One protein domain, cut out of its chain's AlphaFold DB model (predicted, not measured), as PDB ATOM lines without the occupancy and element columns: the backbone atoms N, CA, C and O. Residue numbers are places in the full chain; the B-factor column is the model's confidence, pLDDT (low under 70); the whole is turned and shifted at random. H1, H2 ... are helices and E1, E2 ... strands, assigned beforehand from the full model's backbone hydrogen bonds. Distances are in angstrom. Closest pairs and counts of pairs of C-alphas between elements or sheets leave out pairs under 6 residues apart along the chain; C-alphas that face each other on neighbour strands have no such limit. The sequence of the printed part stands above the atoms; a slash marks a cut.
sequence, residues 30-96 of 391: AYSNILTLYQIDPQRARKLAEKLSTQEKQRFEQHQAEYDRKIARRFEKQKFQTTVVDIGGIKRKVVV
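AT A GLANCE: This is residues 30 to 96 of the 391 residues of an uncharacterized protein of Trichomonas vaginalis (UniProt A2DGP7). A long rod, with the helix H3 as its shaft, a small helical hairpin of H1 and H2 beside the beginning of H3, and a two-stranded hairpin of E1 and E2 continuing beyond the other end. Residues 68 to 78 of H3 stand free between these two ends. The printed part has 67 residues, with three named helices and then two named strands in the order H1, H2, H3, E1, E2; the sheet, E1 - E2, is antiparallel and the class is mixed, helices and strands. The whole is extended, with a radius of gyration of the C-alphas of 19.6 A and spans of 63 by 20 by 15 A.

IN THESE COORDINATES: H1 is residues 30 to 40, 16.2 A long, and begins at C-alpha 30 (-9.043, -14.065, 15.319). H2 is residues 42 to 49, 10.3 A long. H3 is residues 54 to 78, 36.2 A long, and ends at C-alpha 78 (-33.911, 6.631, 24.035). E1, residues 81 to 87, is 17.7 A long. E2, residues 90 to 96, is 17.3 A long and ends at C-alpha 96 (-41.371, 12.864, 27.191).

HOW THE PARTS SIT: H1 and H2 form a helical hairpin and touch, the closest C-alphas being those of Tyr 38 and Ala 45, 5.0 A apart; they run opposite ways at a shallow tilt of 15 degrees. H3, with residues 56 to 60 alone, only just touches H1, with 3 pairs of C-alphas within 8 A; the closest are Tyr 31 and Glu 56, 7.8 A. H2 and H3 are close but not clearly touching, the closest C-alphas being those of Ala 49 and Lys 57, 6.3 A. E1 and E2 form an antiparallel hairpin, with N 85 and O 92 at 2.9 A and N 87 and O 90 at 3.2 A, within hydrogen-bond range. Both strands are apart from H1 and H2. Every O i to N i+4 pair is within hydrogen-bond range in H2 and H3, and 4 of 7 in H1.

THE WHOLE: The C-alphas of Ser 53 and Gly 88, the two farthest apart, are 63.3 A apart. The printed part has no cut, and its four links are tight. The mean pLDDT of the printed part is 79.4; residue 30, residues 78 to 84, residue 86 and residues 93 to 96 are under 70.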
ATOM      1  N   ALA A  30      -9.631 -15.305  15.833       68.06
ATOM      2  CA  ALA A  30      -9.043 -14.065  15.319       68.06
ATOM      3  C   ALA A  30     -10.103 -12.968  15.098       68.06
ATOM      4  O   ALA A  30      -9.861 -11.791  15.370       68.06
ATOM      5  N   TYR A  31     -11.298 -13.364  14.663       73.81
ATOM      6  CA  TYR A  31     -12.424 -12.482  14.385       73.81
ATOM      7  C   TYR A  31     -13.104 -11.976  15.668       73.81
ATOM      8  O   TYR A  31     -13.427 -10.789  15.769       73.81
ATOM      9  N   SER A  32     -13.247 -12.833  16.687       77.31
ATOM     10  CA  SER A  32     -13.859 -12.435  17.969       77.31
ATOM     11  C   SER A  32     -13.028 -11.370  18.709       77.31
ATOM     12  O   SER A  32     -13.579 -10.422  19.275       77.31
ATOM     13  N   ASN A  33     -11.696 -11.444  18.609       82.81
ATOM     14  CA  ASN A  33     -10.783 -10.453  19.183       82.81
ATOM     15  C   ASN A  33     -10.892  -9.073  18.513       82.81
ATOM     16  O   ASN A  33     -10.745  -8.044  19.170       82.81
ATOM     17  N   ILE A  34     -11.161  -9.022  17.205       83.44
ATOM     18  CA  ILE A  34     -11.332  -7.748  16.489       83.44
ATOM     19  C   ILE A  34     -12.699  -7.135  16.817       83.44
ATOM     20  O   ILE A  34     -12.791  -5.923  17.011       83.44
ATOM     21  N   LEU A  35     -13.749  -7.956  16.948       80.69
ATOM     22  CA  LEU A  35     -15.081  -7.493  17.350       80.69
ATOM     23  C   LEU A  35     -15.113  -6.940  18.778       80.69
ATOM     24  O   LEU A  35     -15.702  -5.885  19.011       80.69
ATOM     25  N   THR A  36     -14.464  -7.616  19.726       85.75
ATOM     26  CA  THR A  36     -14.331  -7.116  21.104       85.75
ATOM     27  C   THR A  36     -13.511  -5.829  21.144       85.75
ATOM     28  O   THR A  36     -13.916  -4.860  21.788       85.75
ATOM     29  N   LEU A  37     -12.414  -5.754  20.381       87.94
ATOM     30  CA  LEU A  37     -11.622  -4.530  20.276       87.94
ATOM     31  C   LEU A  37     -12.410  -3.373  19.652       87.94
ATOM     32  O   LEU A  37     -12.206  -2.234  20.057       87.94
ATOM     33  N   TYR A  38     -13.329  -3.634  18.719       86.44
ATOM     34  CA  TYR A  38     -14.150  -2.591  18.096       86.44
ATOM     35  C   TYR A  38     -15.035  -1.849  19.107       86.44
ATOM     36  O   TYR A  38     -15.278  -0.654  18.946       86.44
ATOM     37  N   GLN A  39     -15.466  -2.525  20.176       83.00
ATOM     38  CA  GLN A  39     -16.248  -1.904  21.252       83.00
ATOM     39  C   GLN A  39     -15.408  -0.959  22.128       83.00
ATOM     40  O   GLN A  39     -15.956  -0.040  22.732       83.00
ATOM     41  N   ILE A  40     -14.091  -1.177  22.196       89.38
ATOM     42  CA  ILE A  40     -13.166  -0.435  23.067       89.38
ATOM     43  C   ILE A  40     -12.440   0.667  22.282       89.38
ATOM     44  O   ILE A  40     -12.365   1.809  22.727       89.38
ATOM     45  N   ASP A  41     -11.894   0.320  21.116       88.81
ATOM     46  CA  ASP A  41     -11.107   1.191  20.243       88.81
ATOM     47  C   ASP A  41     -11.415   0.885  18.759       88.81
ATOM     48  O   ASP A  41     -10.745   0.060  18.115       88.81
ATOM     49  N   PRO A  42     -12.422   1.562  18.177       84.75
ATOM     50  CA  PRO A  42     -12.856   1.303  16.808       84.75
ATOM     51  C   PRO A  42     -11.790   1.656  15.760       84.75
ATOM     52  O   PRO A  42     -11.775   1.069  14.677       84.75
ATOM     53  N   GLN A  43     -10.866   2.576  16.060       86.00
ATOM     54  CA  GLN A  43      -9.796   2.965  15.133       86.00
ATOM     55  C   GLN A  43      -8.747   1.857  15.015       86.00
ATOM     56  O   GLN A  43      -8.311   1.504  13.916       86.00
ATOM     57  N   ARG A  44      -8.364   1.266  16.149       88.06
ATOM     58  CA  ARG A  44      -7.415   0.153  16.173       88.06
ATOM     59  C   ARG A  44      -8.009  -1.123  15.582       88.06
ATOM     60  O   ARG A  44      -7.310  -1.825  14.853       88.06
ATOM     61  N   ALA A  45      -9.291  -1.388  15.831       87.38
ATOM     62  CA  ALA A  45     -10.001  -2.515  15.231       87.38
ATOM     63  C   ALA A  45     -10.055  -2.420  13.696       87.38
ATOM     64  O   ALA A  45      -9.771  -3.407  13.023       87.38
ATOM     65  N   ARG A  46     -10.298  -1.229  13.126       85.69
ATOM     66  CA  ARG A  46     -10.270  -1.015  11.663       85.69
ATOM     67  C   ARG A  46      -8.900  -1.301  11.043       85.69
ATOM     68  O   ARG A  46      -8.825  -2.005  10.043       85.69
ATOM     69  N   LYS A  47      -7.813  -0.844  11.675       89.75
ATOM     70  CA  LYS A  47      -6.440  -1.135  11.215       89.75
ATOM     71  C   LYS A  47      -6.087  -2.624  11.263       89.75
ATOM     72  O   LYS A  47      -5.275  -3.090  10.470       89.75
ATOM     73  N   LEU A  48      -6.651  -3.375  12.210       86.06
ATOM     74  CA  LEU A  48      -6.479  -4.830  12.264       86.06
ATOM     75  C   LEU A  48      -7.358  -5.543  11.233       86.06
ATOM     76  O   LEU A  48      -6.897  -6.502  10.620       86.06
ATOM     77  N   ALA A  49      -8.566  -5.036  10.982       84.69
ATOM     78  CA  ALA A  49      -9.464  -5.562   9.959       84.69
ATOM     79  C   ALA A  49      -8.902  -5.413   8.532       84.69
ATOM     80  O   ALA A  49      -9.191  -6.241   7.673       84.69
ATOM     81  N   GLU A  50      -8.045  -4.420   8.271       87.00
ATOM     82  CA  GLU A  50      -7.331  -4.286   6.988       87.00
ATOM     83  C   GLU A  50      -6.358  -5.439   6.697       87.00
ATOM     84  O   GLU A  50      -6.018  -5.663   5.537       87.00
ATOM     85  N   LYS A  51      -5.926  -6.181   7.726       89.25
ATOM     86  CA  LYS A  51      -5.030  -7.340   7.585       89.25
ATOM     87  C   LYS A  51      -5.771  -8.668   7.402       89.25
ATOM     88  O   LYS A  51      -5.116  -9.692   7.226       89.25
ATOM     89  N   LEU A  52      -7.101  -8.662   7.483       85.12
ATOM     90  CA  LEU A  52      -7.925  -9.852   7.289       85.12
ATOM     91  C   LEU A  52      -8.000 -10.244   5.811       85.12
ATOM     92  O   LEU A  52      -7.814  -9.416   4.915       85.12
ATOM     93  N   SER A  53      -8.327 -11.509   5.549       89.50
ATOM     94  CA  SER A  53      -8.648 -11.947   4.191       89.50
ATOM     95  C   SER A  53      -9.883 -11.211   3.653       89.50
ATOM     96  O   SER A  53     -10.722 -10.708   4.404       89.50
ATOM     97  N   THR A  54     -10.040 -11.163   2.330       87.31
ATOM     98  CA  THR A  54     -11.181 -10.492   1.680       87.31
ATOM     99  C   THR A  54     -12.536 -11.034   2.143       87.31
ATOM    100  O   THR A  54     -13.481 -10.261   2.297       87.31
ATOM    101  N   GLN A  55     -12.634 -12.338   2.418       86.50
ATOM    102  CA  GLN A  55     -13.858 -12.968   2.917       86.50
ATOM    103  C   GLN A  55     -14.163 -12.578   4.373       86.50
ATOM    104  O   GLN A  55     -15.309 -12.290   4.716       86.50
ATOM    105  N   GLU A  56     -13.147 -12.534   5.233       83.12
ATOM    106  CA  GLU A  56     -13.292 -12.125   6.635       83.12
ATOM    107  C   GLU A  56     -13.587 -10.630   6.763       83.12
ATOM    108  O   GLU A  56     -14.400 -10.236   7.597       83.12
ATOM    109  N   LYS A  57     -12.999  -9.804   5.891       84.94
ATOM    110  CA  LYS A  57     -13.284  -8.371   5.822       84.94
ATOM    111  C   LYS A  57     -14.753  -8.100   5.492       84.94
ATOM    112  O   LYS A  57     -15.378  -7.284   6.160       84.94
ATOM    113  N   GLN A  58     -15.334  -8.833   4.537       88.31
ATOM    114  CA  GLN A  58     -16.767  -8.722   4.230       88.31
ATOM    115  C   GLN A  58     -17.649  -9.109   5.422       88.31
ATOM    116  O   GLN A  58     -18.638  -8.433   5.700       88.31
ATOM    117  N   ARG A  59     -17.291 -10.171   6.158       85.88
ATOM    118  CA  ARG A  59     -18.016 -10.562   7.380       85.88
ATOM    119  C   ARG A  59     -17.905  -9.491   8.467       85.88
ATOM    120  O   ARG A  59     -18.913  -9.157   9.086       85.88
ATOM    121  N   PHE A  60     -16.714  -8.917   8.644       85.06
ATOM    122  CA  PHE A  60     -16.475  -7.832   9.593       85.06
ATOM    123  C   PHE A  60     -17.318  -6.599   9.265       85.06
ATOM    124  O   PHE A  60     -18.004  -6.080  10.140       85.06
ATOM    125  N   GLU A  61     -17.333  -6.167   8.003       87.56
ATOM    126  CA  GLU A  61     -18.137  -5.026   7.554       87.56
ATOM    127  C   GLU A  61     -19.643  -5.263   7.763       87.56
ATOM    128  O   GLU A  61     -20.351  -4.358   8.209       87.56
ATOM    129  N   GLN A  62     -20.137  -6.485   7.521       88.88
ATOM    130  CA  GLN A  62     -21.533  -6.848   7.801       88.88
ATOM    131  C   GLN A  62     -21.866  -6.758   9.296       88.88
ATOM    132  O   GLN A  62     -22.883  -6.165   9.663       88.88
ATOM    133  N   HIS A  63     -21.004  -7.290  10.165       84.94
ATOM    134  CA  HIS A  63     -21.192  -7.193  11.615       84.94
ATOM    135  C   HIS A  63     -21.085  -5.760  12.126       84.94
ATOM    136  O   HIS A  63     -21.864  -5.362  12.992       84.94
ATOM    137  N   GLN A  64     -20.152  -4.979  11.583       86.00
ATOM    138  CA  GLN A  64     -20.009  -3.569  11.911       86.00
ATOM    139  C   GLN A  64     -21.295  -2.810  11.560       86.00
ATOM    140  O   GLN A  64     -21.841  -2.101  12.404       86.00
ATOM    141  N   ALA A  65     -21.839  -3.030  10.361       88.81
ATOM    142  CA  ALA A  65     -23.097  -2.423   9.939       88.81
ATOM    143  C   ALA A  65     -24.283  -2.850  10.824       88.81
ATOM    144  O   ALA A  65     -25.150  -2.031  11.146       88.81
ATOM    145  N   GLU A  66     -24.340  -4.115  11.252       89.31
ATOM    146  CA  GLU A  66     -25.385  -4.591  12.160       89.31
ATOM    147  C   GLU A  66     -25.268  -3.963  13.556       89.31
ATOM    148  O   GLU A  66     -26.275  -3.540  14.137       89.31
ATOM    149  N   TYR A  67     -24.048  -3.863  14.085       84.75
ATOM    150  CA  TYR A  67     -23.765  -3.229  15.367       84.75
ATOM    151  C   TYR A  67     -24.140  -1.743  15.348       84.75
ATOM    152  O   TYR A  67     -24.911  -1.293  16.200       84.75
ATOM    153  N   ASP A  68     -23.710  -1.008  14.320       85.94
ATOM    154  CA  ASP A  68     -24.050   0.404  14.129       85.94
ATOM    155  C   ASP A  68     -25.576   0.592  14.007       85.94
ATOM    156  O   ASP A  68     -26.158   1.498  14.612       85.94
ATOM    157  N   ARG A  69     -26.277  -0.326  13.321       88.25
ATOM    158  CA  ARG A  69     -27.748  -0.330  13.237       88.25
ATOM    159  C   ARG A  69     -28.413  -0.587  14.593       88.25
ATOM    160  O   ARG A  69     -29.434   0.038  14.898       88.25
ATOM    161  N   LYS A  70     -27.880  -1.496  15.417       86.31
ATOM    162  CA  LYS A  70     -28.384  -1.759  16.780       86.31
ATOM    163  C   LYS A  70     -28.169  -0.549  17.690       86.31
ATOM    164  O   LYS A  70     -29.090  -0.187  18.424       86.31
ATOM    165  N   ILE A  71     -27.013   0.106  17.599       82.44
ATOM    166  CA  ILE A  71     -26.728   1.356  18.310       82.44
ATOM    167  C   ILE A  71     -27.716   2.447  17.897       82.44
ATOM    168  O   ILE A  71     -28.358   3.045  18.761       82.44
ATOM    169  N   ALA A  72     -27.911   2.660  16.593       82.19
ATOM    170  CA  ALA A  72     -28.852   3.656  16.086       82.19
ATOM    171  C   ALA A  72     -30.276   3.416  16.616       82.19
ATOM    172  O   ALA A  72     -30.919   4.343  17.104       82.19
ATOM    173  N   ARG A  73     -30.735   2.156  16.632       81.94
ATOM    174  CA  ARG A  73     -32.033   1.775  17.219       81.94
ATOM    175  C   ARG A  73     -32.113   2.037  18.723       81.94
ATOM    176  O   ARG A  73     -33.179   2.398  19.215       81.94
ATOM    177  N   ARG A  74     -31.026   1.836  19.481       76.19
ATOM    178  CA  ARG A  74     -30.995   2.153  20.922       76.19
ATOM    179  C   ARG A  74     -31.122   3.655  21.153       76.19
ATOM    180  O   ARG A  74     -31.945   4.058  21.970       76.19
ATOM    181  N   PHE A  75     -30.390   4.470  20.397       72.81
ATOM    182  CA  PHE A  75     -30.517   5.927  20.467       72.81
ATOM    183  C   PHE A  75     -31.910   6.408  20.049       72.81
ATOM    184  O   PHE A  75     -32.474   7.286  20.695       72.81
ATOM    185  N   GLU A  76     -32.513   5.801  19.027       72.75
ATOM    186  CA  GLU A  76     -33.882   6.117  18.612       72.75
ATOM    187  C   GLU A  76     -34.912   5.765  19.696       72.75
ATOM    188  O   GLU A  76     -35.789   6.573  19.991       72.75
ATOM    189  N   LYS A  77     -34.768   4.616  20.368       70.00
ATOM    190  CA  LYS A  77     -35.611   4.260  21.523       70.00
ATOM    191  C   LYS A  77     -35.418   5.217  22.702       70.00
ATOM    192  O   LYS A  77     -36.392   5.549  23.370       70.00
ATOM    193  N   GLN A  78     -34.192   5.679  22.955       60.78
ATOM    194  CA  GLN A  78     -33.911   6.631  24.035       60.78
ATOM    195  C   GLN A  78     -34.482   8.030  23.773       60.78
ATOM    196  O   GLN A  78     -34.885   8.685  24.731       60.78
ATOM    197  N   LYS A  79     -34.603   8.465  22.509       59.38
ATOM    198  CA  LYS A  79     -35.273   9.736  22.158       59.38
ATOM    199  C   LYS A  79     -36.735   9.796  22.610       59.38
ATOM    200  O   LYS A  79     -37.286  10.884  22.750       59.38
ATOM    201  N   PHE A  80     -37.361   8.645  22.847       58.75
ATOM    202  CA  PHE A  80     -38.740   8.548  23.304       58.75
ATOM    203  C   PHE A  80     -38.801   7.837  24.658       58.75
ATOM    204  O   PHE A  80     -39.307   6.718  24.766       58.75
ATOM    205  N   GLN A  81     -38.320   8.492  25.722       56.38
ATOM    206  CA  GLN A  81     -38.636   8.036  27.076       56.38
ATOM    207  C   GLN A  81     -40.138   8.207  27.319       56.38
ATOM    208  O   GLN A  81     -40.668   9.299  27.520       56.38
ATOM    209  N   THR A  82     -40.854   7.089  27.269       58.97
ATOM    210  CA  THR A  82     -42.259   7.029  27.656       58.97
ATOM    211  C   THR A  82     -42.326   6.873  29.163       58.97
ATOM    212  O   THR A  82     -42.089   5.797  29.702       58.97
ATOM    213  N   THR A  83     -42.649   7.962  29.854       64.00
ATOM    214  CA  THR A  83     -42.874   7.931  31.298       64.00
ATOM    215  C   THR A  83     -44.363   7.736  31.541       64.00
ATOM    216  O   THR A  83     -45.199   8.452  30.983       64.00
ATOM    217  N   VAL A  84     -44.728   6.740  32.347       67.69
ATOM    218  CA  VAL A  84     -46.112   6.592  32.804       67.69
ATOM    219  C   VAL A  84     -46.300   7.544  33.975       67.69
ATOM    220  O   VAL A  84     -45.697   7.351  35.026       67.69
ATOM    221  N   VAL A  85     -47.116   8.577  33.782       70.44
ATOM    222  CA  VAL A  85     -47.454   9.540  34.833       70.44
ATOM    223  C   VAL A  85     -48.881   9.258  35.284       70.44
ATOM    224  O   VAL A  85     -49.788   9.118  34.458       70.44
ATOM    225  N   ASP A  86     -49.073   9.132  36.593       66.19
ATOM    226  CA  ASP A  86     -50.398   9.023  37.197       66.19
ATOM    227  C   ASP A  86     -50.925  10.431  37.486       66.19
ATOM    228  O   ASP A  86     -50.319  11.186  38.249       66.19
ATOM    229  N   ILE A  87     -52.023  10.806  36.829       70.31
ATOM    230  CA  ILE A  87     -52.689  12.091  37.040       70.31
ATOM    231  C   ILE A  87     -54.119  11.784  37.477       70.31
ATOM    232  O   ILE A  87     -54.975  11.460  36.654       70.31
ATOM    233  N   GLY A  88     -54.364  11.865  38.787       76.56
ATOM    234  CA  GLY A  88     -55.693  11.678  39.376       76.56
ATOM    235  C   GLY A  88     -56.208  10.233  39.372       76.56
ATOM    236  O   GLY A  88     -57.414  10.035  39.263       76.56
ATOM    237  N   GLY A  89     -55.329   9.227  39.452       78.19
ATOM    238  CA  GLY A  89     -55.697   7.803  39.443       78.19
ATOM    239  C   GLY A  89     -55.800   7.198  38.040       78.19
ATOM    240  O   GLY A  89     -56.110   6.015  37.891       78.19
ATOM    241  N   ILE A  90     -55.531   7.990  36.998       74.31
ATOM    242  CA  ILE A  90     -55.480   7.541  35.609       74.31
ATOM    243  C   ILE A  90     -54.016   7.509  35.169       74.31
ATOM    244  O   ILE A  90     -53.384   8.547  34.959       74.31
ATOM    245  N   LYS A  91     -53.489   6.299  34.957       77.06
ATOM    246  CA  LYS A  91     -52.148   6.087  34.398       77.06
ATOM    247  C   LYS A  91     -52.132   6.480  32.921       77.06
ATOM    248  O   LYS A  91     -52.722   5.790  32.089       77.06
ATOM    249  N   ARG A  92     -51.435   7.567  32.574       74.12
ATOM    250  CA  ARG A  92     -51.235   8.004  31.183       74.12
ATOM    251  C   ARG A  92     -49.788   7.776  30.758       74.12
ATOM    252  O   ARG A  92     -48.857   8.120  31.479       74.12
ATOM    253  N   LYS A  93     -49.588   7.210  29.563       68.75
ATOM    254  CA  LYS A  93     -48.269   7.156  28.914       68.75
ATOM    255  C   LYS A  93     -47.973   8.532  28.326       68.75
ATOM    256  O   LYS A  93     -48.613   8.925  27.355       68.75
ATOM    257  N   VAL A  94     -47.024   9.253  28.908       68.00
ATOM    258  CA  VAL A  94     -46.539  10.526  28.376       68.00
ATOM    259  C   VAL A  94     -45.217  10.251  27.673       68.00
ATOM    260  O   VAL A  94     -44.254   9.795  28.289       68.00
ATOM    261  N   VAL A  95     -45.176  10.482  26.362       67.62
ATOM    262  CA  VAL A  95     -43.918  10.495  25.610       67.62
ATOM    263  C   VAL A  95     -43.212  11.793  25.989       67.62
ATOM    264  O   VAL A  95     -43.616  12.865  25.541       67.62
ATOM    265  N   VAL A  96     -42.204  11.710  26.854       60.91
ATOM    266  CA  VAL A  96     -41.371  12.864  27.191       60.91
ATOM    267  C   VAL A  96     -40.383  13.016  26.043       60.91
ATOM    268  O   VAL A  96     -39.391  12.299  25.963       60.91
TER     269      VAL A  96